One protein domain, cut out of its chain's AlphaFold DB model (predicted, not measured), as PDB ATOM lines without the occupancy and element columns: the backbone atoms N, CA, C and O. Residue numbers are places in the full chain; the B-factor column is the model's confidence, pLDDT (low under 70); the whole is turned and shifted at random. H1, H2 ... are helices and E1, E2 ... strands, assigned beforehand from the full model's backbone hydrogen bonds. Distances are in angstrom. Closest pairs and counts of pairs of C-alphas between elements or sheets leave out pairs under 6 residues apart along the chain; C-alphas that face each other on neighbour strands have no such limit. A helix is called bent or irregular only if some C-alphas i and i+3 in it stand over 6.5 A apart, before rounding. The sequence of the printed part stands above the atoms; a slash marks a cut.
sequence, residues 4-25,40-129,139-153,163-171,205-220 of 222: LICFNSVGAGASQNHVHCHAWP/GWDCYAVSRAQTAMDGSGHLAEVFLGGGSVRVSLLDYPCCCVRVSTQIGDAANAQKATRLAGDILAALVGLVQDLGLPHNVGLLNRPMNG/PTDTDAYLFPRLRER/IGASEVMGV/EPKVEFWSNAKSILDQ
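This is residues 4 to 25, 40 to 129, 139 to 153, 163 to 171 and 205 to 220 of the 222 residues of the protein "Hypothetical protein" of Trieres chinensis (UniProt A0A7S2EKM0). A twisted sheet of seven strands has the long helix H3 lying over one of its faces, along the strands, while the shorter helix H5 packs on the sheet toward its E4 and E3 end and meets H3 there. Three one-turn helices, H1, H2 and H4, only graze the sheet. The printed part has 152 residues with five named helices and seven named strands, in the order E1, E2, H1, H2, E3, E4, E5, H3, E6, E7, H4, H5. The sheet runs E2, E1, E6, E7, E5, E4, E3, antiparallel throughout, and the class is mixed, helices and strands. The whole is compact, with a radius of gyration of the C-alphas of 14.8 A, and spans 41 by 38 by 25 A.

E1, residues 4 to 8, begins at C-alpha 4, at (-54.073, 47.253, -32.314), and a long link of 13 residues leads to E2, residues 22 to 25. Past a cut come H1, residues 40 to 43, and H2, residues 45 to 48. E3, residues 61 to 64, E4, residues 69 to 75 and 19.1 A long, and E5, residues 81 to 85 and 13.3 A long, form a meander, each strand the antiparallel neighbour of the one before. H3, residues 90 to 113, is 35.0 A long and begins at C-alpha 90, at (-56.579, 61.675, -48.777); it is irregular, but only just, with C-alphas 91 and 94 6.8 A apart. E6, residues 118 to 125, measures 22.3 A, and E7, residues 141 to 148, measures 23.1 A. H4 is residues 165 to 168; H5, residues 207 to 218, is 16.1 A long and ends at C-alpha 218, at (-33.624, 53.844, -45.120).

From edge to edge of the sheet the strands' lines turn by 98 degrees. E2, an edge strand, forms a hairpin with E1, with N 6 and O 22 2.8 A apart. E1 is the neighbour of E6, with N 122 and O 5 2.7 A apart. E6 and E7 stand at 164 degrees, with N 145 and O 121 2.7 A apart. E7 and E5 have N 83 and O 144 2.8 A apart. E5 and E4 form a hairpin, with N 72 and O 82 2.8 A apart, and so do E4 and the edge strand E3, with N 62 and O 71 2.8 A apart. E5, H3 and E6 make a split strand-helix-strand unit, two strands running the same way with E7 between them, and its crossover is right-handed. H3 and H5 are on one face of the sheet, in two layers, one of strands and one of helices. H3 lies over E7 and E5 at a height over the sheet of 8.1 A and runs along the strands, at 1 degrees to E5 on the local plane; its closest C-alphas to E5 are those of Ala 96 and Thr 85, 6.0 A. H5 has a height over the sheet of 8.2 A; the closest C-alphas of H5 and E4 are those of Trp 211 and Leu 73, 6.7 A. H3 with residues 103 to 110 and H5 with residues 213 to 218 touch at a steep tilt of 55 degrees, opposite ways; the C-alphas of Leu 107 and Ala 214 are closest, 6.5 A. H1 and H2 are close but not clearly touching, and H4 and H5 are apart. In H5 every O i to N i+4 pair is within hydrogen-bond range, in H3 18 of 20; H1, H2 and H4 are too short for such a pair.

The two C-alphas farthest apart, those of Ala 91 and Arg 153, lie 43.2 A from each other. Four cuts leave out residues 26 to 39, 130 to 138, 154 to 162 and 172 to 204, with gaps between C-alphas of 8.7 A, 12.5 A, 5.6 A and 21.7 A. Of the links that are printed whole, E1 to E2 and H2 to E3 are long. The mean pLDDT of the printed part is 91.4; residues 40, 88, 126 to 129 and 139 are under 70.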
ATOM      1  N   LEU A   4     -55.397  47.828 -32.119       89.44
ATOM      2  CA  LEU A   4     -54.073  47.253 -32.314       89.44
ATOM      3  C   LEU A   4     -54.203  46.040 -33.218       89.44
ATOM      4  O   LEU A   4     -54.961  45.122 -32.908       89.44
ATOM      5  N   ILE A   5     -53.441  46.034 -34.308       94.19
ATOM      6  CA  ILE A   5     -53.165  44.834 -35.097       94.19
ATOM      7  C   ILE A   5     -51.715  44.460 -34.833       94.19
ATOM      8  O   ILE A   5     -50.831  45.298 -34.987       94.19
ATOM      9  N   CYS A   6     -51.441  43.223 -34.444       95.50
ATOM     10  CA  CYS A   6     -50.076  42.807 -34.170       95.50
ATOM     11  C   CYS A   6     -49.737  41.421 -34.707       95.50
ATOM     12  O   CYS A   6     -50.596  40.559 -34.901       95.50
ATOM     13  N   PHE A   7     -48.440  41.204 -34.876       97.00
ATOM     14  CA  PHE A   7     -47.841  39.971 -35.345       97.00
ATOM     15  C   PHE A   7     -46.706  39.550 -34.407       97.00
ATOM     16  O   PHE A   7     -45.926  40.381 -33.937       97.00
ATOM     17  N   ASN A   8     -46.618  38.245 -34.160       97.44
ATOM     18  CA  ASN A   8     -45.538  37.613 -33.409       97.44
ATOM     19  C   ASN A   8     -44.795  36.666 -34.353       97.44
ATOM     20  O   ASN A   8     -45.408  35.732 -34.875       97.44
ATOM     21  N   SER A   9     -43.489  36.849 -34.544       96.56
ATOM     22  CA  SER A   9     -42.680  35.843 -35.236       96.56
ATOM     23  C   SER A   9     -42.412  34.632 -34.333       96.56
ATOM     24  O   SER A   9     -42.549  34.687 -33.103       96.56
ATOM     25  N   VAL A  10     -41.943  33.533 -34.932       94.19
ATOM     26  CA  VAL A  10     -41.343  32.420 -34.175       94.19
ATOM     27  C   VAL A  10     -40.227  32.978 -33.288       94.19
ATOM     28  O   VAL A  10     -39.426  33.778 -33.762       94.19
ATOM     29  N   GLY A  11     -40.214  32.606 -32.004       92.94
ATOM     30  CA  GLY A  11     -39.264  33.121 -31.008       92.94
ATOM     31  C   GLY A  11     -39.632  34.474 -30.376       92.94
ATOM     32  O   GLY A  11     -38.935  34.913 -29.464       92.94
ATOM     33  N   ALA A  12     -40.730  35.109 -30.802       95.00
ATOM     34  CA  ALA A  12     -41.241  36.378 -30.267       95.00
ATOM     35  C   ALA A  12     -42.652  36.245 -29.656       95.00
ATOM     36  O   ALA A  12     -43.472  37.154 -29.765       95.00
ATOM     37  N   GLY A  13     -42.979  35.108 -29.037       92.00
ATOM     38  CA  GLY A  13     -44.284  34.897 -28.398       92.00
ATOM     39  C   GLY A  13     -45.316  34.154 -29.254       92.00
ATOM     40  O   GLY A  13     -46.416  33.893 -28.771       92.00
ATOM     41  N   ALA A  14     -44.990  33.773 -30.495       92.50
ATOM     42  CA  ALA A  14     -45.909  33.045 -31.377       92.50
ATOM     43  C   ALA A  14     -46.255  31.645 -30.837       92.50
ATOM     44  O   ALA A  14     -45.380  30.805 -30.628       92.50
ATOM     45  N   SER A  15     -47.540  31.361 -30.623       89.38
ATOM     46  CA  SER A  15     -48.020  30.060 -30.129       89.38
ATOM     47  C   SER A  15     -48.453  29.089 -31.230       89.38
ATOM     48  O   SER A  15     -48.594  27.900 -30.958       89.38
ATOM     49  N   GLN A  16     -48.662  29.576 -32.455       88.25
ATOM     50  CA  GLN A  16     -49.117  28.779 -33.595       88.25
ATOM     51  C   GLN A  16     -48.035  28.733 -34.680       88.25
ATOM     52  O   GLN A  16     -47.193  29.620 -34.779       88.25
ATOM     53  N   ASN A  17     -48.070  27.687 -35.502       87.88
ATOM     54  CA  ASN A  17     -47.091  27.414 -36.559       87.88
ATOM     55  C   ASN A  17     -47.501  27.948 -37.945       87.88
ATOM     56  O   ASN A  17     -46.849  27.624 -38.936       87.88
ATOM     57  N   HIS A  18     -48.576  28.733 -38.028       90.19
ATOM     58  CA  HIS A  18     -49.018  29.396 -39.250       90.19
ATOM     59  C   HIS A  18     -49.075  30.911 -39.046       90.19
ATOM     60  O   HIS A  18     -49.254  31.398 -37.926       90.19
ATOM     61  N   VAL A  19     -48.924  31.653 -40.143       92.44
ATOM     62  CA  VAL A  19     -48.968  33.117 -40.134       92.44
ATOM     63  C   VAL A  19     -50.385  33.572 -39.812       92.44
ATOM     64  O   VAL A  19     -51.326  33.260 -40.538       92.44
ATOM     65  N   HIS A  20     -50.527  34.319 -38.727       93.38
ATOM     66  CA  HIS A  20     -51.762  34.988 -38.351       93.38
ATOM     67  C   HIS A  20     -51.418  36.286 -37.620       93.38
ATOM     68  O   HIS A  20     -50.354  36.412 -37.012       93.38
ATOM     69  N   CYS A  21     -52.330  37.247 -37.689       94.94
ATOM     70  CA  CYS A  21     -52.264  38.468 -36.901       94.94
ATOM     71  C   CYS A  21     -53.320  38.406 -35.803       94.94
ATOM     72  O   CYS A  21     -54.372  37.782 -35.960       94.94
ATOM     73  N   HIS A  22     -53.055  39.098 -34.707       93.50
ATOM     74  CA  HIS A  22     -54.044  39.349 -33.674       93.50
ATOM     75  C   HIS A  22     -54.561  40.769 -33.834       93.50
ATOM     76  O   HIS A  22     -53.810  41.669 -34.206       93.50
ATOM     77  N   ALA A  23     -55.837  40.964 -33.537       92.56
ATOM     78  CA  ALA A  23     -56.420  42.285 -33.457       92.56
ATOM     79  C   ALA A  23     -57.243  42.385 -32.179       92.56
ATOM     80  O   ALA A  23     -58.025  41.483 -31.874       92.56
ATOM     81  N   TRP A  24     -57.078  43.474 -31.438       87.69
ATOM     82  CA  TRP A  24     -57.928  43.772 -30.292       87.69
ATOM     83  C   TRP A  24     -58.174  45.273 -30.176       87.69
ATOM     84  O   TRP A  24     -57.315  46.081 -30.551       87.69
ATOM     85  N   PRO A  25     -59.361  45.672 -29.682       83.12
ATOM     86  CA  PRO A  25     -59.627  47.070 -29.399       83.12
ATOM     87  C   PRO A  25     -58.620  47.567 -28.370       83.12
ATOM     88  O   PRO A  25     -58.264  46.844 -27.436       83.12
ATOM     89  N   GLY A  40     -57.942  56.283 -27.508       64.44
ATOM     90  CA  GLY A  40     -57.267  55.075 -26.993       64.44
ATOM     91  C   GLY A  40     -55.998  54.594 -27.718       64.44
ATOM     92  O   GLY A  40     -55.543  53.499 -27.458       64.44
ATOM     93  N   TRP A  41     -55.403  55.369 -28.619       72.62
ATOM     94  CA  TRP A  41     -54.027  55.185 -29.086       72.62
ATOM     95  C   TRP A  41     -52.989  55.369 -27.960       72.62
ATOM     96  O   TRP A  41     -51.958  54.695 -27.942       72.62
ATOM     97  N   ASP A  42     -53.254  56.253 -26.995       75.44
ATOM     98  CA  ASP A  42     -52.327  56.589 -25.909       75.44
ATOM     99  C   ASP A  42     -52.326  55.577 -24.747       75.44
ATOM    100  O   ASP A  42     -51.661  55.808 -23.737       75.44
ATOM    101  N   CYS A  43     -53.066  54.469 -24.853       79.25
ATOM    102  CA  CYS A  43     -53.150  53.455 -23.799       79.25
ATOM    103  C   CYS A  43     -51.975  52.463 -23.806       79.25
ATOM    104  O   CYS A  43     -51.792  51.728 -22.840       79.25
ATOM    105  N   TYR A  44     -51.197  52.413 -24.890       87.56
ATOM    106  CA  TYR A  44     -50.009  51.569 -24.999       87.56
ATOM    107  C   TYR A  44     -48.785  52.342 -24.511       87.56
ATOM    108  O   TYR A  44     -48.570  53.481 -24.916       87.56
ATOM    109  N   ALA A  45     -47.950  51.740 -23.662       89.62
ATOM    110  CA  ALA A  45     -46.791  52.445 -23.107       89.62
ATOM    111  C   ALA A  45     -45.825  52.913 -24.210       89.62
ATOM    112  O   ALA A  45     -45.295  54.021 -24.141       89.62
ATOM    113  N   VAL A  46     -45.653  52.105 -25.264       92.06
ATOM    114  CA  VAL A  46     -44.767  52.435 -26.389       92.06
ATOM    115  C   VAL A  46     -45.229  53.660 -27.188       92.06
ATOM    116  O   VAL A  46     -44.393  54.382 -27.727       92.06
ATOM    117  N   SER A  47     -46.534  53.962 -27.242       89.62
ATOM    118  CA  SER A  47     -47.020  55.128 -27.999       89.62
ATOM    119  C   SER A  47     -46.648  56.456 -27.334       89.62
ATOM    120  O   SER A  47     -46.583  57.491 -28.000       89.62
ATOM    121  N   ARG A  48     -46.309  56.417 -26.039       88.25
ATOM    122  CA  ARG A  48     -45.809  57.558 -25.255       88.25
ATOM    123  C   ARG A  48     -44.285  57.679 -25.272       88.25
ATOM    124  O   ARG A  48     -43.763  58.676 -24.776       88.25
ATOM    125  N   ALA A  49     -43.578  56.686 -25.813       92.00
ATOM    126  CA  ALA A  49     -42.125  56.699 -25.860       92.00
ATOM    127  C   ALA A  49     -41.615  57.814 -26.786       92.00
ATOM    128  O   ALA A  49     -42.163  58.081 -27.867       92.00
ATOM    129  N   GLN A  50     -40.551  58.474 -26.335       95.12
ATOM    130  CA  GLN A  50     -39.891  59.536 -27.082       95.12
ATOM    131  C   GLN A  50     -38.935  58.947 -28.120       95.12
ATOM    132  O   GLN A  50     -38.589  57.768 -28.072       95.12
ATOM    133  N   THR A  51     -38.523  59.764 -29.086       97.00
ATOM    134  CA  THR A  51     -37.440  59.392 -30.000       97.00
ATOM    135  C   THR A  51     -36.129  59.341 -29.210       97.00
ATOM    136  O   THR A  51     -35.813  60.285 -28.489       97.00
ATOM    137  N   ALA A  52     -35.379  58.249 -29.342       96.25
ATOM    138  CA  ALA A  52     -34.068  58.094 -28.722       96.25
ATOM    139  C   ALA A  52     -33.026  59.022 -29.362       96.25
ATOM    140  O   ALA A  52     -33.201  59.511 -30.479       96.25
ATOM    141  N   MET A  53     -31.903  59.209 -28.675       94.31
ATOM    142  CA  MET A  53     -30.710  59.820 -29.260       94.31
ATOM    143  C   MET A  53     -29.860  58.744 -29.945       94.31
ATOM    144  O   MET A  53     -29.759  57.618 -29.456       94.31
ATOM    145  N   ASP A  54     -29.242  59.073 -31.073       89.62
ATOM    146  CA  ASP A  54     -28.248  58.219 -31.714       89.62
ATOM    147  C   ASP A  54     -26.846  58.411 -31.109       89.62
ATOM    148  O   ASP A  54     -26.625  59.252 -30.235       89.62
ATOM    149  N   GLY A  55     -25.870  57.630 -31.587       84.94
ATOM    150  CA  GLY A  55     -24.487  57.682 -31.097       84.94
ATOM    151  C   GLY A  55     -23.771  59.025 -31.311       84.94
ATOM    152  O   GLY A  55     -22.686  59.217 -30.769       84.94
ATOM    153  N   SER A  56     -24.360  59.950 -32.075       88.38
ATOM    154  CA  SER A  56     -23.846  61.307 -32.291       88.38
ATOM    155  C   SER A  56     -24.546  62.373 -31.444       88.38
ATOM    156  O   SER A  56     -24.184  63.545 -31.517       88.38
ATOM    157  N   GLY A  57     -25.519  61.987 -30.612       89.56
ATOM    158  CA  GLY A  57     -26.277  62.922 -29.783       89.56
ATOM    159  C   GLY A  57     -27.338  63.704 -30.561       89.56
ATOM    160  O   GLY A  57     -27.728  64.788 -30.133       89.56
ATOM    161  N   HIS A  58     -27.810  63.175 -31.691       92.88
ATOM    162  CA  HIS A  58     -28.960  63.700 -32.426       92.88
ATOM    163  C   HIS A  58     -30.166  62.776 -32.265       92.88
ATOM    164  O   HIS A  58     -30.006  61.598 -31.952       92.88
ATOM    165  N   LEU A  59     -31.380  63.286 -32.499       95.81
ATOM    166  CA  LEU A  59     -32.565  62.430 -32.519       95.81
ATOM    167  C   LEU A  59     -32.400  61.342 -33.585       95.81
ATOM    168  O   LEU A  59     -32.081  61.610 -34.745       95.81
ATOM    169  N   ALA A  60     -32.633  60.102 -33.176       96.62
ATOM    170  CA  ALA A  60     -32.583  58.926 -34.017       96.62
ATOM    171  C   ALA A  60     -33.848  58.838 -34.885       96.62
ATOM    172  O   ALA A  60     -34.681  57.953 -34.694       96.62
ATOM    173  N   GLU A  61     -34.001  59.766 -35.834       96.31
ATOM    174  CA  GLU A  61     -35.125  59.806 -36.771       96.31
ATOM    175  C   GLU A  61     -34.726  60.162 -38.209       96.31
ATOM    176  O   GLU A  61     -33.699  60.792 -38.457       96.31
ATOM    177  N   VAL A  62     -35.553  59.729 -39.164       95.81
ATOM    178  CA  VAL A  62     -35.438  60.015 -40.600       95.81
ATOM    179  C   VAL A  62     -36.826  60.341 -41.155       95.81
ATOM    180  O   VAL A  62     -37.810  59.679 -40.818       95.81
ATOM    181  N   PHE A  63     -36.904  61.349 -42.024       95.00
ATOM    182  CA  PHE A  63     -38.122  61.735 -42.736       95.00
ATOM    183  C   PHE A  63     -38.000  61.364 -44.214       95.00
ATOM    184  O   PHE A  63     -37.046  61.758 -44.880       95.00
ATOM    185  N   LEU A  64     -38.979  60.621 -44.726       94.06
ATOM    186  CA  LEU A  64     -38.970  60.013 -46.054       94.06
ATOM    187  C   LEU A  64     -40.209  60.432 -46.851       94.06
ATOM    188  O   LEU A  64     -41.209  60.897 -46.295       94.06
ATOM    189  N   GLY A  65     -40.137  60.299 -48.179       89.31
ATOM    190  CA  GLY A  65     -41.263  60.595 -49.067       89.31
ATOM    191  C   GLY A  65     -41.768  62.035 -48.953       89.31
ATOM    192  O   GLY A  65     -42.978  62.252 -48.879       89.31
ATOM    193  N   GLY A  66     -40.853  63.007 -48.870       86.62
ATOM    194  CA  GLY A  66     -41.191  64.424 -48.691       86.62
ATOM    195  C   GLY A  66     -41.762  64.766 -47.309       86.62
ATOM    196  O   GLY A  66     -42.502  65.736 -47.191       86.62
ATOM    197  N   GLY A  67     -41.462  63.961 -46.283       88.25
ATOM    198  CA  GLY A  67     -41.955  64.143 -44.912       88.25
ATOM    199  C   GLY A  67     -43.249  63.390 -44.595       88.25
ATOM    200  O   GLY A  67     -43.732  63.464 -43.470       88.25
ATOM    201  N   SER A  68     -43.793  62.633 -45.552       91.31
ATOM    202  CA  SER A  68     -45.025  61.851 -45.365       91.31
ATOM    203  C   SER A  68     -44.846  60.606 -44.492       91.31
ATOM    204  O   SER A  68     -45.830  60.080 -43.968       91.31
ATOM    205  N   VAL A  69     -43.609  60.133 -44.308       95.31
ATOM    206  CA  VAL A  69     -43.279  59.029 -43.401       95.31
ATOM    207  C   VAL A  69     -42.111  59.433 -42.511       95.31
ATOM    208  O   VAL A  69     -41.085  59.903 -42.997       95.31
ATOM    209  N   ARG A  70     -42.256  59.227 -41.202       96.25
ATOM    210  CA  ARG A  70     -41.191  59.404 -40.211       96.25
ATOM    211  C   ARG A  70     -40.816  58.050 -39.628       96.25
ATOM    212  O   ARG A  70     -41.685  57.346 -39.123       96.25
ATOM    213  N   VAL A  71     -39.531  57.726 -39.628       98.00
ATOM    214  CA  VAL A  71     -38.987  56.532 -38.975       98.00
ATOM    215  C   VAL A  71     -38.142  56.970 -37.788       98.00
ATOM    216  O   VAL A  71     -37.301  57.846 -37.949       98.00
ATOM    217  N   SER A  72     -38.355  56.395 -36.607       98.00
ATOM    218  CA  SER A  72     -37.634  56.774 -35.384       98.00
ATOM    219  C   SER A  72     -37.295  55.567 -34.515       98.00
ATOM    220  O   SER A  72     -38.179  54.746 -34.265       98.00
ATOM    221  N   LEU A  73     -36.074  55.496 -33.983       97.94
ATOM    222  CA  LEU A  73     -35.756  54.638 -32.837       97.94
ATOM    223  C   LEU A  73     -36.372  55.253 -31.574       97.94
ATOM    224  O   LEU A  73     -36.265  56.462 -31.365       97.94
ATOM    225  N   LEU A  74     -37.013  54.443 -30.734       97.38
ATOM    226  CA  LEU A  74     -37.649  54.917 -29.506       97.38
ATOM    227  C   LEU A  74     -36.764  54.713 -28.276       97.38
ATOM    228  O   LEU A  74     -36.106  53.680 -28.132       97.38
ATOM    229  N   ASP A  75     -36.816  55.679 -27.361       95.62
ATOM    230  CA  ASP A  75     -36.320  55.531 -25.997       95.62
ATOM    231  C   ASP A  75     -37.345  54.730 -25.190       95.62
ATOM    232  O   ASP A  75     -38.293  55.252 -24.599       95.62
ATOM    233  N   TYR A  76     -37.225  53.413 -25.306       95.69
ATOM    234  CA  TYR A  76     -38.139  52.441 -24.731       95.69
ATOM    235  C   TYR A  76     -37.340  51.235 -24.233       95.69
ATOM    236  O   TYR A  76     -36.342  50.900 -24.873       95.69
ATOM    237  N   PRO A  77     -37.721  50.547 -23.135       94.31
ATOM    238  CA  PRO A  77     -36.902  49.474 -22.564       94.31
ATOM    239  C   PRO A  77     -36.546  48.358 -23.557       94.31
ATOM    240  O   PRO A  77     -35.397  47.924 -23.595       94.31
ATOM    241  N   CYS A  78     -37.480  47.979 -24.434       95.44
ATOM    242  CA  CYS A  78     -37.205  47.108 -25.581       95.44
ATOM    243  C   CYS A  78     -36.802  47.932 -26.812       95.44
ATOM    244  O   CYS A  78     -37.425  48.955 -27.095       95.44
ATOM    245  N   CYS A  79     -35.817  47.459 -27.582       97.50
ATOM    246  CA  CYS A  79     -35.476  47.999 -28.896       97.50
ATOM    247  C   CYS A  79     -36.743  48.101 -29.746       97.50
ATOM    248  O   CYS A  79     -37.453  47.109 -29.937       97.50
ATOM    249  N   CYS A  80     -37.045  49.314 -30.200       98.19
ATOM    250  CA  CYS A  80     -38.266  49.600 -30.927       98.19
ATOM    251  C   CYS A  80     -38.009  50.664 -31.989       98.19
ATOM    252  O   CYS A  80     -37.539  51.761 -31.679       98.19
ATOM    253  N   VAL A  81     -38.357  50.346 -33.232       98.44
ATOM    254  CA  VAL A  81     -38.423  51.317 -34.325       98.44
ATOM    255  C   VAL A  81     -39.882  51.593 -34.641       98.44
ATOM    256  O   VAL A  81     -40.662  50.671 -34.869       98.44
ATOM    257  N   ARG A  82     -40.242  52.874 -34.678       98.12
ATOM    258  CA  ARG A  82     -41.560  53.353 -35.090       98.12
ATOM    259  C   ARG A  82     -41.502  53.890 -36.514       98.12
ATOM    260  O   ARG A  82     -40.660  54.732 -36.808       98.12
ATOM    261  N   VAL A  83     -42.431  53.457 -37.359       97.94
ATOM    262  CA  VAL A  83     -42.714  54.005 -38.689       97.94
ATOM    263  C   VAL A  83     -44.078  54.688 -38.618       97.94
ATOM    264  O   VAL A  83     -45.105  54.023 -38.521       97.94
ATOM    265  N   SER A  84     -44.088  56.016 -38.628       95.38
ATOM    266  CA  SER A  84     -45.298  56.836 -38.554       95.38
ATOM    267  C   SER A  84     -45.624  57.421 -39.923       95.38
ATOM    268  O   SER A  84     -44.778  58.094 -40.517       95.38
ATOM    269  N   THR A  85     -46.854  57.256 -40.397       93.50
ATOM    270  CA  THR A  85     -47.363  58.061 -41.517       93.50
ATOM    271  C   THR A  85     -47.810  59.433 -41.016       93.50
ATOM    272  O   THR A  85     -48.350  59.552 -39.916       93.50
ATOM    273  N   GLN A  86     -47.623  60.461 -41.838       85.50
ATOM    274  CA  GLN A  86     -48.176  61.801 -41.651       85.50
ATOM    275  C   GLN A  86     -49.060  62.122 -42.854       85.50
ATOM    276  O   GLN A  86     -48.594  62.605 -43.889       85.50
ATOM    277  N   ILE A  87     -50.337  61.771 -42.755       80.31
ATOM    278  CA  ILE A  87     -51.265  61.832 -43.875       80.31
ATOM    279  C   ILE A  87     -51.958  63.198 -43.892       80.31
ATOM    280  O   ILE A  87     -53.028  63.373 -43.340       80.31
ATOM    281  N   GLY A  88     -51.371  64.197 -44.547       68.88
ATOM    282  CA  GLY A  88     -51.985  65.535 -44.604       68.88
ATOM    283  C   GLY A  88     -53.337  65.592 -45.339       68.88
ATOM    284  O   GLY A  88     -54.186  66.415 -45.006       68.88
ATOM    285  N   ASP A  89     -53.547  64.723 -46.334       73.50
ATOM    286  CA  ASP A  89     -54.775  64.647 -47.129       73.50
ATOM    287  C   ASP A  89     -54.994  63.234 -47.708       73.50
ATOM    288  O   ASP A  89     -54.098  62.386 -47.711       73.50
ATOM    289  N   ALA A  90     -56.202  62.977 -48.223       75.00
ATOM    290  CA  ALA A  90     -56.579  61.675 -48.777       75.00
ATOM    291  C   ALA A  90     -55.799  61.287 -50.050       75.00
ATOM    292  O   ALA A  90     -55.589  60.100 -50.296       75.00
ATOM    293  N   ALA A  91     -55.344  62.259 -50.849       77.44
ATOM    294  CA  ALA A  91     -54.584  61.991 -52.073       77.44
ATOM    295  C   ALA A  91     -53.175  61.467 -51.755       77.44
ATOM    296  O   ALA A  91     -52.639  60.615 -52.468       77.44
ATOM    297  N   ASN A  92     -52.595  61.931 -50.649       81.12
ATOM    298  CA  ASN A  92     -51.294  61.510 -50.150       81.12
ATOM    299  C   ASN A  92     -51.365  60.275 -49.241       81.12
ATOM    300  O   ASN A  92     -50.356  59.583 -49.097       81.12
ATOM    301  N   ALA A  93     -52.543  59.949 -48.696       84.69
ATOM    302  CA  ALA A  93     -52.765  58.805 -47.809       84.69
ATOM    303  C   ALA A  93     -52.232  57.495 -48.385       84.69
ATOM    304  O   ALA A  93     -51.352  56.866 -47.803       84.69
ATOM    305  N   GLN A  94     -52.698  57.117 -49.577       87.12
ATOM    306  CA  GLN A  94     -52.322  55.844 -50.187       87.12
ATOM    307  C   GLN A  94     -50.813  55.754 -50.458       87.12
ATOM    308  O   GLN A  94     -50.206  54.700 -50.262       87.12
ATOM    309  N   LYS A  95     -50.197  56.860 -50.893       90.50
ATOM    310  CA  LYS A  95     -48.757  56.921 -51.164       90.50
ATOM    311  C   LYS A  95     -47.943  56.796 -49.875       90.50
ATOM    312  O   LYS A  95     -47.001  56.009 -49.845       90.50
ATOM    313  N   ALA A  96     -48.323  57.526 -48.827       92.06
ATOM    314  CA  ALA A  96     -47.666  57.483 -47.524       92.06
ATOM    315  C   ALA A  96     -47.790  56.096 -46.879       92.06
ATOM    316  O   ALA A  96     -46.793  55.536 -46.432       92.06
ATOM    317  N   THR A  97     -48.987  55.499 -46.901       91.50
ATOM    318  CA  THR A  97     -49.228  54.147 -46.379       91.50
ATOM    319  C   THR A  97     -48.419  53.098 -47.135       91.50
ATOM    320  O   THR A  97     -47.818  52.231 -46.507       91.50
ATOM    321  N   ARG A  98     -48.360  53.177 -48.472       93.69
ATOM    322  CA  ARG A  98     -47.555  52.246 -49.271       93.69
ATOM    323  C   ARG A  98     -46.070  52.365 -48.937       93.69
ATOM    324  O   ARG A  98     -45.442  51.351 -48.661       93.69
ATOM    325  N   LEU A  99     -45.546  53.590 -48.891       95.44
ATOM    326  CA  LEU A  99     -44.153  53.842 -48.526       95.44
ATOM    327  C   LEU A  99     -43.833  53.326 -47.114       95.44
ATOM    328  O   LEU A  99     -42.816  52.669 -46.923       95.44
ATOM    329  N   ALA A 100     -44.707  53.570 -46.133       96.00
ATOM    330  CA  ALA A 100     -44.540  53.045 -44.780       96.00
ATOM    331  C   ALA A 100     -44.542  51.507 -44.745       96.00
ATOM    332  O   ALA A 100     -43.764  50.918 -43.997       96.00
ATOM    333  N   GLY A 101     -45.371  50.860 -45.570       96.50
ATOM    334  CA  GLY A 101     -45.376  49.407 -45.742       96.50
ATOM    335  C   GLY A 101     -44.068  48.871 -46.325       96.50
ATOM    336  O   GLY A 101     -43.512  47.918 -45.780       96.50
ATOM    337  N   ASP A 102     -43.546  49.508 -47.377       97.81
ATOM    338  CA  ASP A 102     -42.276  49.130 -48.013       97.81
ATOM    339  C   ASP A 102     -41.093  49.300 -47.035       97.81
ATOM    340  O   ASP A 102     -40.271  48.395 -46.874       97.81
ATOM    341  N   ILE A 103     -41.061  50.413 -46.292       98.25
ATOM    342  CA  ILE A 103     -40.074  50.669 -45.232       98.25
ATOM    343  C   ILE A 103     -40.159  49.612 -44.127       98.25
ATOM    344  O   ILE A 103     -39.139  49.054 -43.727       98.25
ATOM    345  N   LEU A 104     -41.363  49.323 -43.623       98.25
ATOM    346  CA  LEU A 104     -41.554  48.321 -42.575       98.25
ATOM    347  C   LEU A 104     -41.096  46.938 -43.049       98.25
ATOM    348  O   LEU A 104     -40.437  46.230 -42.292       98.25
ATOM    349  N   ALA A 105     -41.394  46.568 -44.296       98.25
ATOM    350  CA  ALA A 105     -40.939  45.315 -44.888       98.25
ATOM    351  C   ALA A 105     -39.407  45.243 -44.973       98.25
ATOM    352  O   ALA A 105     -38.829  44.220 -44.613       98.25
ATOM    353  N   ALA A 106     -38.741  46.330 -45.376       98.38
ATOM    354  CA  ALA A 106     -37.281  46.396 -45.420       98.38
ATOM    355  C   ALA A 106     -36.649  46.278 -44.022       98.38
ATOM    356  O   ALA A 106     -35.676  45.548 -43.838       98.38
ATOM    357  N   LEU A 107     -37.234  46.935 -43.015       98.50
ATOM    358  CA  LEU A 107     -36.790  46.824 -41.623       98.50
ATOM    359  C   LEU A 107     -37.019  45.416 -41.053       98.50
ATOM    360  O   LEU A 107     -36.161  44.901 -40.343       98.50
ATOM    361  N   VAL A 108     -38.140  44.766 -41.375       98.38
ATOM    362  CA  VAL A 108     -38.369  43.355 -41.019       98.38
ATOM    363  C   VAL A 108     -37.343  42.451 -41.706       98.38
ATOM    364  O   VAL A 108     -36.818  41.550 -41.056       98.38
ATOM    365  N   GLY A 109     -37.013  42.717 -42.974       98.19
ATOM    366  CA  GLY A 109     -35.953  42.024 -43.712       98.19
ATOM    367  C   GLY A 109     -34.603  42.101 -42.997       98.19
ATOM    368  O   GLY A 109     -34.001  41.066 -42.742       98.19
ATOM    369  N   LEU A 110     -34.197  43.293 -42.541       97.81
ATOM    370  CA  LEU A 110     -32.991  43.460 -41.716       97.81
ATOM    371  C   LEU A 110     -33.012  42.566 -40.472       97.81
ATOM    372  O   LEU A 110     -32.025  41.908 -40.155       97.81
ATOM    373  N   VAL A 111     -34.131  42.539 -39.746       98.00
ATOM    374  CA  VAL A 111     -34.247  41.723 -38.528       98.00
ATOM    375  C   VAL A 111     -34.149  40.227 -38.852       98.00
ATOM    376  O   VAL A 111     -33.527  39.474 -38.103       98.00
ATOM    377  N   GLN A 112     -34.711  39.796 -39.984       97.00
ATOM    378  CA  GLN A 112     -34.616  38.417 -40.466       97.00
ATOM    379  C   GLN A 112     -33.196  38.045 -40.908       97.00
ATOM    380  O   GLN A 112     -32.738  36.955 -40.566       97.00
ATOM    381  N   ASP A 113     -32.480  38.943 -41.589       97.38
ATOM    382  CA  ASP A 113     -31.085  38.740 -42.004       97.38
ATOM    383  C   ASP A 113     -30.146  38.589 -40.799       97.38
ATOM    384  O   ASP A 113     -29.187  37.817 -40.834       97.38
ATOM    385  N   LEU A 114     -30.464  39.264 -39.689       95.88
ATOM    386  CA  LEU A 114     -29.778  39.100 -38.405       95.88
ATOM    387  C   LEU A 114     -30.166  37.802 -37.666       95.88
ATOM    388  O   LEU A 114     -29.626  37.518 -36.597       95.88
ATOM    389  N   GLY A 115     -31.098  37.009 -38.203       96.31
ATOM    390  CA  GLY A 115     -31.583  35.771 -37.588       96.31
ATOM    391  C   GLY A 115     -32.409  35.998 -36.320       96.31
ATOM    392  O   GLY A 115     -32.473  35.115 -35.463       96.31
ATOM    393  N   LEU A 116     -33.014  37.180 -36.171       97.00
ATOM    394  CA  LEU A 116     -33.685  37.585 -34.943       97.00
ATOM    395  C   LEU A 116     -35.209  37.383 -35.014       97.00
ATOM    396  O   LEU A 116     -35.849  37.673 -36.032       97.00
ATOM    397  N   PRO A 117     -35.835  36.946 -33.908       97.12
ATOM    398  CA  PRO A 117     -37.277  37.043 -33.747       97.12
ATOM    399  C   PRO A 117     -37.742  38.510 -33.660       97.12
ATOM    400  O   PRO A 117     -36.970  39.405 -33.317       97.12
ATOM    401  N   HIS A 118     -39.016  38.777 -33.954       98.06
ATOM    402  CA  HIS A 118     -39.596  40.115 -33.893       98.06
ATOM    403  C   HIS A 118     -41.098  40.140 -33.607       98.06
ATOM    404  O   HIS A 118     -41.844  39.204 -33.909       98.06
ATOM    405  N   ASN A 119     -41.549  41.274 -33.080       98.38
ATOM    406  CA  ASN A 119     -42.959  41.644 -33.030       98.38
ATOM    407  C   ASN A 119     -43.209  42.847 -33.934       98.38
ATOM    408  O   ASN A 119     -42.362  43.735 -34.036       98.38
ATOM    409  N   VAL A 120     -44.398  42.895 -34.531       98.25
ATOM    410  CA  VAL A 120     -44.910  44.093 -35.206       98.25
ATOM    411  C   VAL A 120     -46.228  44.486 -34.559       98.25
ATOM    412  O   VAL A 120     -47.086  43.628 -34.362       98.25
ATOM    413  N   GLY A 121     -46.401  45.765 -34.238       96.31
ATOM    414  CA  GLY A 121     -47.667  46.350 -33.797       96.31
ATOM    415  C   GLY A 121     -48.073  47.501 -34.710       96.31
ATOM    416  O   GLY A 121     -47.228  48.289 -35.109       96.31
ATOM    417  N   LEU A 122     -49.350  47.607 -35.046       94.62
ATOM    418  CA  LEU A 122     -49.928  48.669 -35.865       94.62
ATOM    419  C   LEU A 122     -51.023  49.357 -35.058       94.62
ATOM    420  O   LEU A 122     -51.938  48.691 -34.571       94.62
ATOM    421  N   LEU A 123     -50.926  50.677 -34.926       90.44
ATOM    422  CA  LEU A 123     -51.901  51.509 -34.233       90.44
ATOM    423  C   LEU A 123     -52.359  52.653 -35.121       90.44
ATOM    424  O   LEU A 123     -51.552  53.381 -35.696       90.44
ATOM    425  N   ASN A 124     -53.666  52.878 -35.128       86.06
ATOM    426  CA  ASN A 124     -54.250  54.048 -35.760       86.06
ATOM    427  C   ASN A 124     -54.157  55.217 -34.770       86.06
ATOM    428  O   ASN A 124     -54.613  55.111 -33.625       86.06
ATOM    429  N   ARG A 125     -53.575  56.331 -35.200       79.50
ATOM    430  CA  ARG A 125     -53.429  57.557 -34.422       79.50
ATOM    431  C   ARG A 125     -54.449  58.591 -34.905       79.50
ATOM    432  O   ARG A 125     -54.337  59.068 -36.034       79.50
ATOM    433  N   PRO A 126     -55.436  58.966 -34.076       69.81
ATOM    434  CA  PRO A 126     -56.388  59.997 -34.459       69.81
ATOM    435  C   PRO A 126     -55.659  61.323 -34.679       69.81
ATOM    436  O   PRO A 126     -54.784  61.694 -33.895       69.81
ATOM    437  N   MET A 127     -56.025  62.046 -35.736       65.25
ATOM    438  CA  MET A 127     -55.480  63.379 -35.967       65.25
ATOM    439  C   MET A 127     -55.954  64.338 -34.881       65.25
ATOM    440  O   MET A 127     -57.148  64.437 -34.588       65.25
ATOM    441  N   ASN A 128     -55.015  65.077 -34.293       55.75
ATOM    442  CA  ASN A 128     -55.346  66.163 -33.384       55.75
ATOM    443  C   ASN A 128     -56.097  67.253 -34.169       55.75
ATOM    444  O   ASN A 128     -55.482  67.985 -34.937       55.75
ATOM    445  N   GLY A 129     -57.412  67.374 -33.957       51.75
ATOM    446  CA  GLY A 129     -58.159  68.589 -34.303       51.75
ATOM    447  C   GLY A 129     -59.312  68.484 -35.305       51.75
ATOM    448  O   GLY A 129     -59.931  69.515 -35.551       51.75
ATOM    449  N   PRO A 139     -58.321  60.898 -43.254       65.44
ATOM    450  CA  PRO A 139     -57.249  59.923 -43.226       65.44
ATOM    451  C   PRO A 139     -56.658  59.865 -41.819       65.44
ATOM    452  O   PRO A 139     -56.392  60.894 -41.205       65.44
ATOM    453  N   THR A 140     -56.491  58.661 -41.285       75.94
ATOM    454  CA  THR A 140     -55.941  58.476 -39.943       75.94
ATOM    455  C   THR A 140     -54.458  58.165 -40.062       75.94
ATOM    456  O   THR A 140     -54.071  57.271 -40.816       75.94
ATOM    457  N   ASP A 141     -53.626  58.887 -39.315       86.75
ATOM    458  CA  ASP A 141     -52.211  58.545 -39.218       86.75
ATOM    459  C   ASP A 141     -52.063  57.136 -38.644       86.75
ATOM    460  O   ASP A 141     -52.857  56.694 -37.817       86.75
ATOM    461  N   THR A 142     -51.041  56.409 -39.069       89.69
ATOM    462  CA  THR A 142     -50.764  55.058 -38.591       89.69
ATOM    463  C   THR A 142     -49.345  55.005 -38.063       89.69
ATOM    464  O   THR A 142     -48.416  55.489 -38.711       89.69
ATOM    465  N   ASP A 143     -49.181  54.394 -36.897       93.88
ATOM    466  CA  ASP A 143     -47.887  54.039 -36.337       93.88
ATOM    467  C   ASP A 143     -47.697  52.526 -36.441       93.88
ATOM    468  O   ASP A 143     -48.481  51.754 -35.887       93.88
ATOM    469  N   ALA A 144     -46.634  52.101 -37.114       97.06
ATOM    470  CA  ALA A 144     -46.119  50.745 -37.028       97.06
ATOM    471  C   ALA A 144     -44.931  50.707 -36.066       97.06
ATOM    472  O   ALA A 144     -44.048  51.554 -36.136       97.06
ATOM    473  N   TYR A 145     -44.887  49.709 -35.196       98.19
ATOM    474  CA  TYR A 145     -43.825  49.469 -34.229       98.19
ATOM    475  C   TYR A 145     -43.187  48.125 -34.547       98.19
ATOM    476  O   TYR A 145     -43.884  47.112 -34.593       98.19
ATOM    477  N   LEU A 146     -41.877  48.111 -34.757       98.69
ATOM    478  CA  LEU A 146     -41.075  46.908 -34.937       98.69
ATOM    479  C   LEU A 146     -40.200  46.716 -33.705       98.69
ATOM    480  O   LEU A 146     -39.424  47.604 -33.354       98.69
ATOM    481  N   PHE A 147     -40.293  45.541 -33.092       98.44
ATOM    482  CA  PHE A 147     -39.482  45.154 -31.943       98.44
ATOM    483  C   PHE A 147     -38.604  43.967 -32.330       98.44
ATOM    484  O   PHE A 147     -39.110  42.844 -32.353       98.44
ATOM    485  N   PRO A 148     -37.317  44.171 -32.650       98.06
ATOM    486  CA  PRO A 148     -36.356  43.081 -32.756       98.06
ATOM    487  C   PRO A 148     -36.121  42.464 -31.371       98.06
ATOM    488  O   PRO A 148     -35.990  43.173 -30.371       98.06
ATOM    489  N   ARG A 149     -36.089  41.133 -31.296       96.38
ATOM    490  CA  ARG A 149     -36.071  40.372 -30.040       96.38
ATOM    491  C   ARG A 149     -34.854  39.454 -29.993       96.38
ATOM    492  O   ARG A 149     -34.464  38.892 -31.006       96.38
ATOM    493  N   LEU A 150     -34.295  39.233 -28.804       95.38
ATOM    494  CA  LEU A 150     -33.280  38.187 -28.579       95.38
ATOM    495  C   LEU A 150     -33.888  36.856 -28.152       95.38
ATOM    496  O   LEU A 150     -33.300  35.796 -28.358       95.38
ATOM    497  N   ARG A 151     -35.030  36.911 -27.468       93.25
ATOM    498  CA  ARG A 151     -35.665  35.739 -26.872       93.25
ATOM    499  C   ARG A 151     -37.133  35.990 -26.576       93.25
ATOM    500  O   ARG A 151     -37.603  37.121 -26.456       93.25
ATOM    501  N   GLU A 152     -37.832  34.887 -26.379       92.81
ATOM    502  CA  GLU A 152     -39.265  34.876 -26.131       92.81
ATOM    503  C   GLU A 152     -39.645  35.187 -24.675       92.81
ATOM    504  O   GLU A 152     -40.707  35.754 -24.421       92.81
ATOM    505  N   ARG A 153     -38.809  34.787 -23.711       92.31
ATOM    506  CA  ARG A 153     -39.116  34.868 -22.277       92.31
ATOM    507  C   ARG A 153     -38.101  35.732 -21.550       92.31
ATOM    508  O   ARG A 153     -36.898  35.573 -21.768       92.31
ATOM    509  N   ILE A 163     -43.122  36.970 -23.431       93.12
ATOM    510  CA  ILE A 163     -43.258  38.365 -23.843       93.12
ATOM    511  C   ILE A 163     -43.581  38.373 -25.339       93.12
ATOM    512  O   ILE A 163     -42.687  38.182 -26.170       93.12
ATOM    513  N   GLY A 164     -44.858  38.539 -25.680       94.44
ATOM    514  CA  GLY A 164     -45.354  38.698 -27.045       94.44
ATOM    515  C   GLY A 164     -45.570  40.166 -27.412       94.44
ATOM    516  O   GLY A 164     -45.072  41.073 -26.743       94.44
ATOM    517  N   ALA A 165     -46.314  40.399 -28.496       94.88
ATOM    518  CA  ALA A 165     -46.614  41.736 -28.996       94.88
ATOM    519  C   ALA A 165     -47.358  42.606 -27.973       94.88
ATOM    520  O   ALA A 165     -47.055  43.786 -27.862       94.88
ATOM    521  N   SER A 166     -48.300  42.055 -27.204       92.62
ATOM    522  CA  SER A 166     -49.003  42.810 -26.156       92.62
ATOM    523  C   SER A 166     -48.036  43.373 -25.121       92.62
ATOM    524  O   SER A 166     -48.073  44.569 -24.833       92.62
ATOM    525  N   GLU A 167     -47.128  42.535 -24.620       93.88
ATOM    526  CA  GLU A 167     -46.197  42.910 -23.560       93.88
ATOM    527  C   GLU A 167     -45.206  43.967 -24.053       93.88
ATOM    528  O   GLU A 167     -45.015  44.966 -23.364       93.88
ATOM    529  N   VAL A 168     -44.636  43.825 -25.261       95.69
ATOM    530  CA  VAL A 168     -43.729  44.853 -25.824       95.69
ATOM    531  C   VAL A 168     -44.433  46.154 -26.195       95.69
ATOM    532  O   VAL A 168     -43.785  47.189 -26.280       95.69
ATOM    533  N   MET A 169     -45.755  46.140 -26.365       94.00
ATOM    534  CA  MET A 169     -46.557  47.364 -26.472       94.00
ATOM    535  C   MET A 169     -46.865  47.982 -25.092       94.00
ATOM    536  O   MET A 169     -47.436  49.073 -25.015       94.00
ATOM    537  N   GLY A 170     -46.487  47.317 -23.996       90.94
ATOM    538  CA  GLY A 170     -46.690  47.758 -22.615       90.94
ATOM    539  C   GLY A 170     -47.944  47.207 -21.935       90.94
ATOM    540  O   GLY A 170     -48.334  47.730 -20.897       90.94
ATOM    541  N   VAL A 171     -48.592  46.184 -22.500       89.50
ATOM    542  CA  VAL A 171     -49.781  45.538 -21.925       89.50
ATOM    543  C   VAL A 171     -49.413  44.128 -21.476       89.50
ATOM    544  O   VAL A 171     -49.271  43.226 -22.296       89.50
ATOM    545  N   GLU A 205     -29.955  44.199 -28.398       92.00
ATOM    546  CA  GLU A 205     -28.957  45.193 -28.002       92.00
ATOM    547  C   GLU A 205     -27.625  44.956 -28.733       92.00
ATOM    548  O   GLU A 205     -27.286  43.793 -28.973       92.00
ATOM    549  N   PRO A 206     -26.839  46.014 -29.019       90.25
ATOM    550  CA  PRO A 206     -27.115  47.424 -28.708       90.25
ATOM    551  C   PRO A 206     -28.089  48.099 -29.694       90.25
ATOM    552  O   PRO A 206     -27.907  48.028 -30.912       90.25
ATOM    553  N   LYS A 207     -29.073  48.861 -29.187       92.75
ATOM    554  CA  LYS A 207     -30.041  49.624 -30.021       92.75
ATOM    555  C   LYS A 207     -29.389  50.556 -31.047       92.75
ATOM    556  O   LYS A 207     -29.907  50.717 -32.151       92.75
ATOM    557  N   VAL A 208     -28.267  51.182 -30.687       89.56
ATOM    558  CA  VAL A 208     -27.569  52.159 -31.542       89.56
ATOM    559  C   VAL A 208     -27.003  51.498 -32.801       89.56
ATOM    560  O   VAL A 208     -27.085  52.070 -33.885       89.56
ATOM    561  N   GLU A 209     -26.475  50.280 -32.677       91.69
ATOM    562  CA  GLU A 209     -25.951  49.522 -33.815       91.69
ATOM    563  C   GLU A 209     -27.085  49.081 -34.744       91.69
ATOM    564  O   GLU A 209     -27.007  49.282 -35.957       91.69
ATOM    565  N   PHE A 210     -28.189  48.581 -34.173       94.62
ATOM    566  CA  PHE A 210     -29.393  48.268 -34.944       94.62
ATOM    567  C   PHE A 210     -29.879  49.478 -35.750       94.62
ATOM    568  O   PHE A 210     -30.165  49.368 -36.941       94.62
ATOM    569  N   TRP A 211     -29.930  50.648 -35.112       96.38
ATOM    570  CA  TRP A 211     -30.353  51.883 -35.761       96.38
ATOM    571  C   TRP A 211     -29.403  52.336 -36.871       96.38
ATOM    572  O   TRP A 211     -29.869  52.808 -37.904       96.38
ATOM    573  N   SER A 212     -28.092  52.156 -36.702       94.44
ATOM    574  CA  SER A 212     -27.117  52.434 -37.762       94.44
ATOM    575  C   SER A 212     -27.381  51.579 -39.008       94.44
ATOM    576  O   SER A 212     -27.391  52.097 -40.125       94.44
ATOM    577  N   ASN A 213     -27.655  50.287 -38.821       95.31
ATOM    578  CA  ASN A 213     -27.986  49.378 -39.921       95.31
ATOM    579  C   ASN A 213     -29.336  49.730 -40.558       95.31
ATOM    580  O   ASN A 213     -29.456  49.757 -41.783       95.31
ATOM    581  N   ALA A 214     -30.335  50.068 -39.737       96.56
ATOM    582  CA  ALA A 214     -31.630  50.534 -40.214       96.56
ATOM    583  C   ALA A 214     -31.483  51.801 -41.071       96.56
ATOM    584  O   ALA A 214     -31.986  51.826 -42.188       96.56
ATOM    585  N   LYS A 215     -30.735  52.813 -40.609       95.50
ATOM    586  CA  LYS A 215     -30.457  54.045 -41.368       95.50
ATOM    587  C   LYS A 215     -29.885  53.752 -42.757       95.50
ATOM    588  O   LYS A 215     -30.425  54.253 -43.735       95.50
ATOM    589  N   SER A 216     -28.892  52.865 -42.857       94.94
ATOM    590  CA  SER A 216     -28.300  52.495 -44.153       94.94
ATOM    591  C   SER A 216     -29.303  51.883 -45.141       94.94
ATOM    592  O   SER A 216     -29.110  51.992 -46.351       94.94
ATOM    593  N   ILE A 217     -30.351  51.215 -44.653       95.69
ATOM    594  CA  ILE A 217     -31.441  50.700 -45.492       95.69
ATOM    595  C   ILE A 217     -32.409  51.826 -45.863       95.69
ATOM    596  O   ILE A 217     -32.866  51.898 -47.002       95.69
ATOM    597  N   LEU A 218     -32.711  52.717 -44.917       95.88
ATOM    598  CA  LEU A 218     -33.624  53.844 -45.120       95.88
ATOM    599  C   LEU A 218     -33.091  54.870 -46.128       95.88
ATOM    600  O   LEU A 218     -33.899  55.474 -46.830       95.88
ATOM    601  N   ASP A 219     -31.772  55.009 -46.272       92.94
ATOM    602  CA  ASP A 219     -31.131  55.870 -47.283       92.94
ATOM    603  C   ASP A 219     -31.494  55.478 -48.732       92.94
ATOM    604  O   ASP A 219     -31.301  56.248 -49.669       92.94
ATOM    605  N   GLN A 220     -32.058  54.287 -48.950       91.62
ATOM    606  CA  GLN A 220     -32.568  53.863 -50.260       91.62
ATOM    607  C   GLN A 220     -33.942  54.476 -50.596       91.62
ATOM    608  O   GLN A 220     -34.404  54.363 -51.731       91.62
TER     609      GLN A 220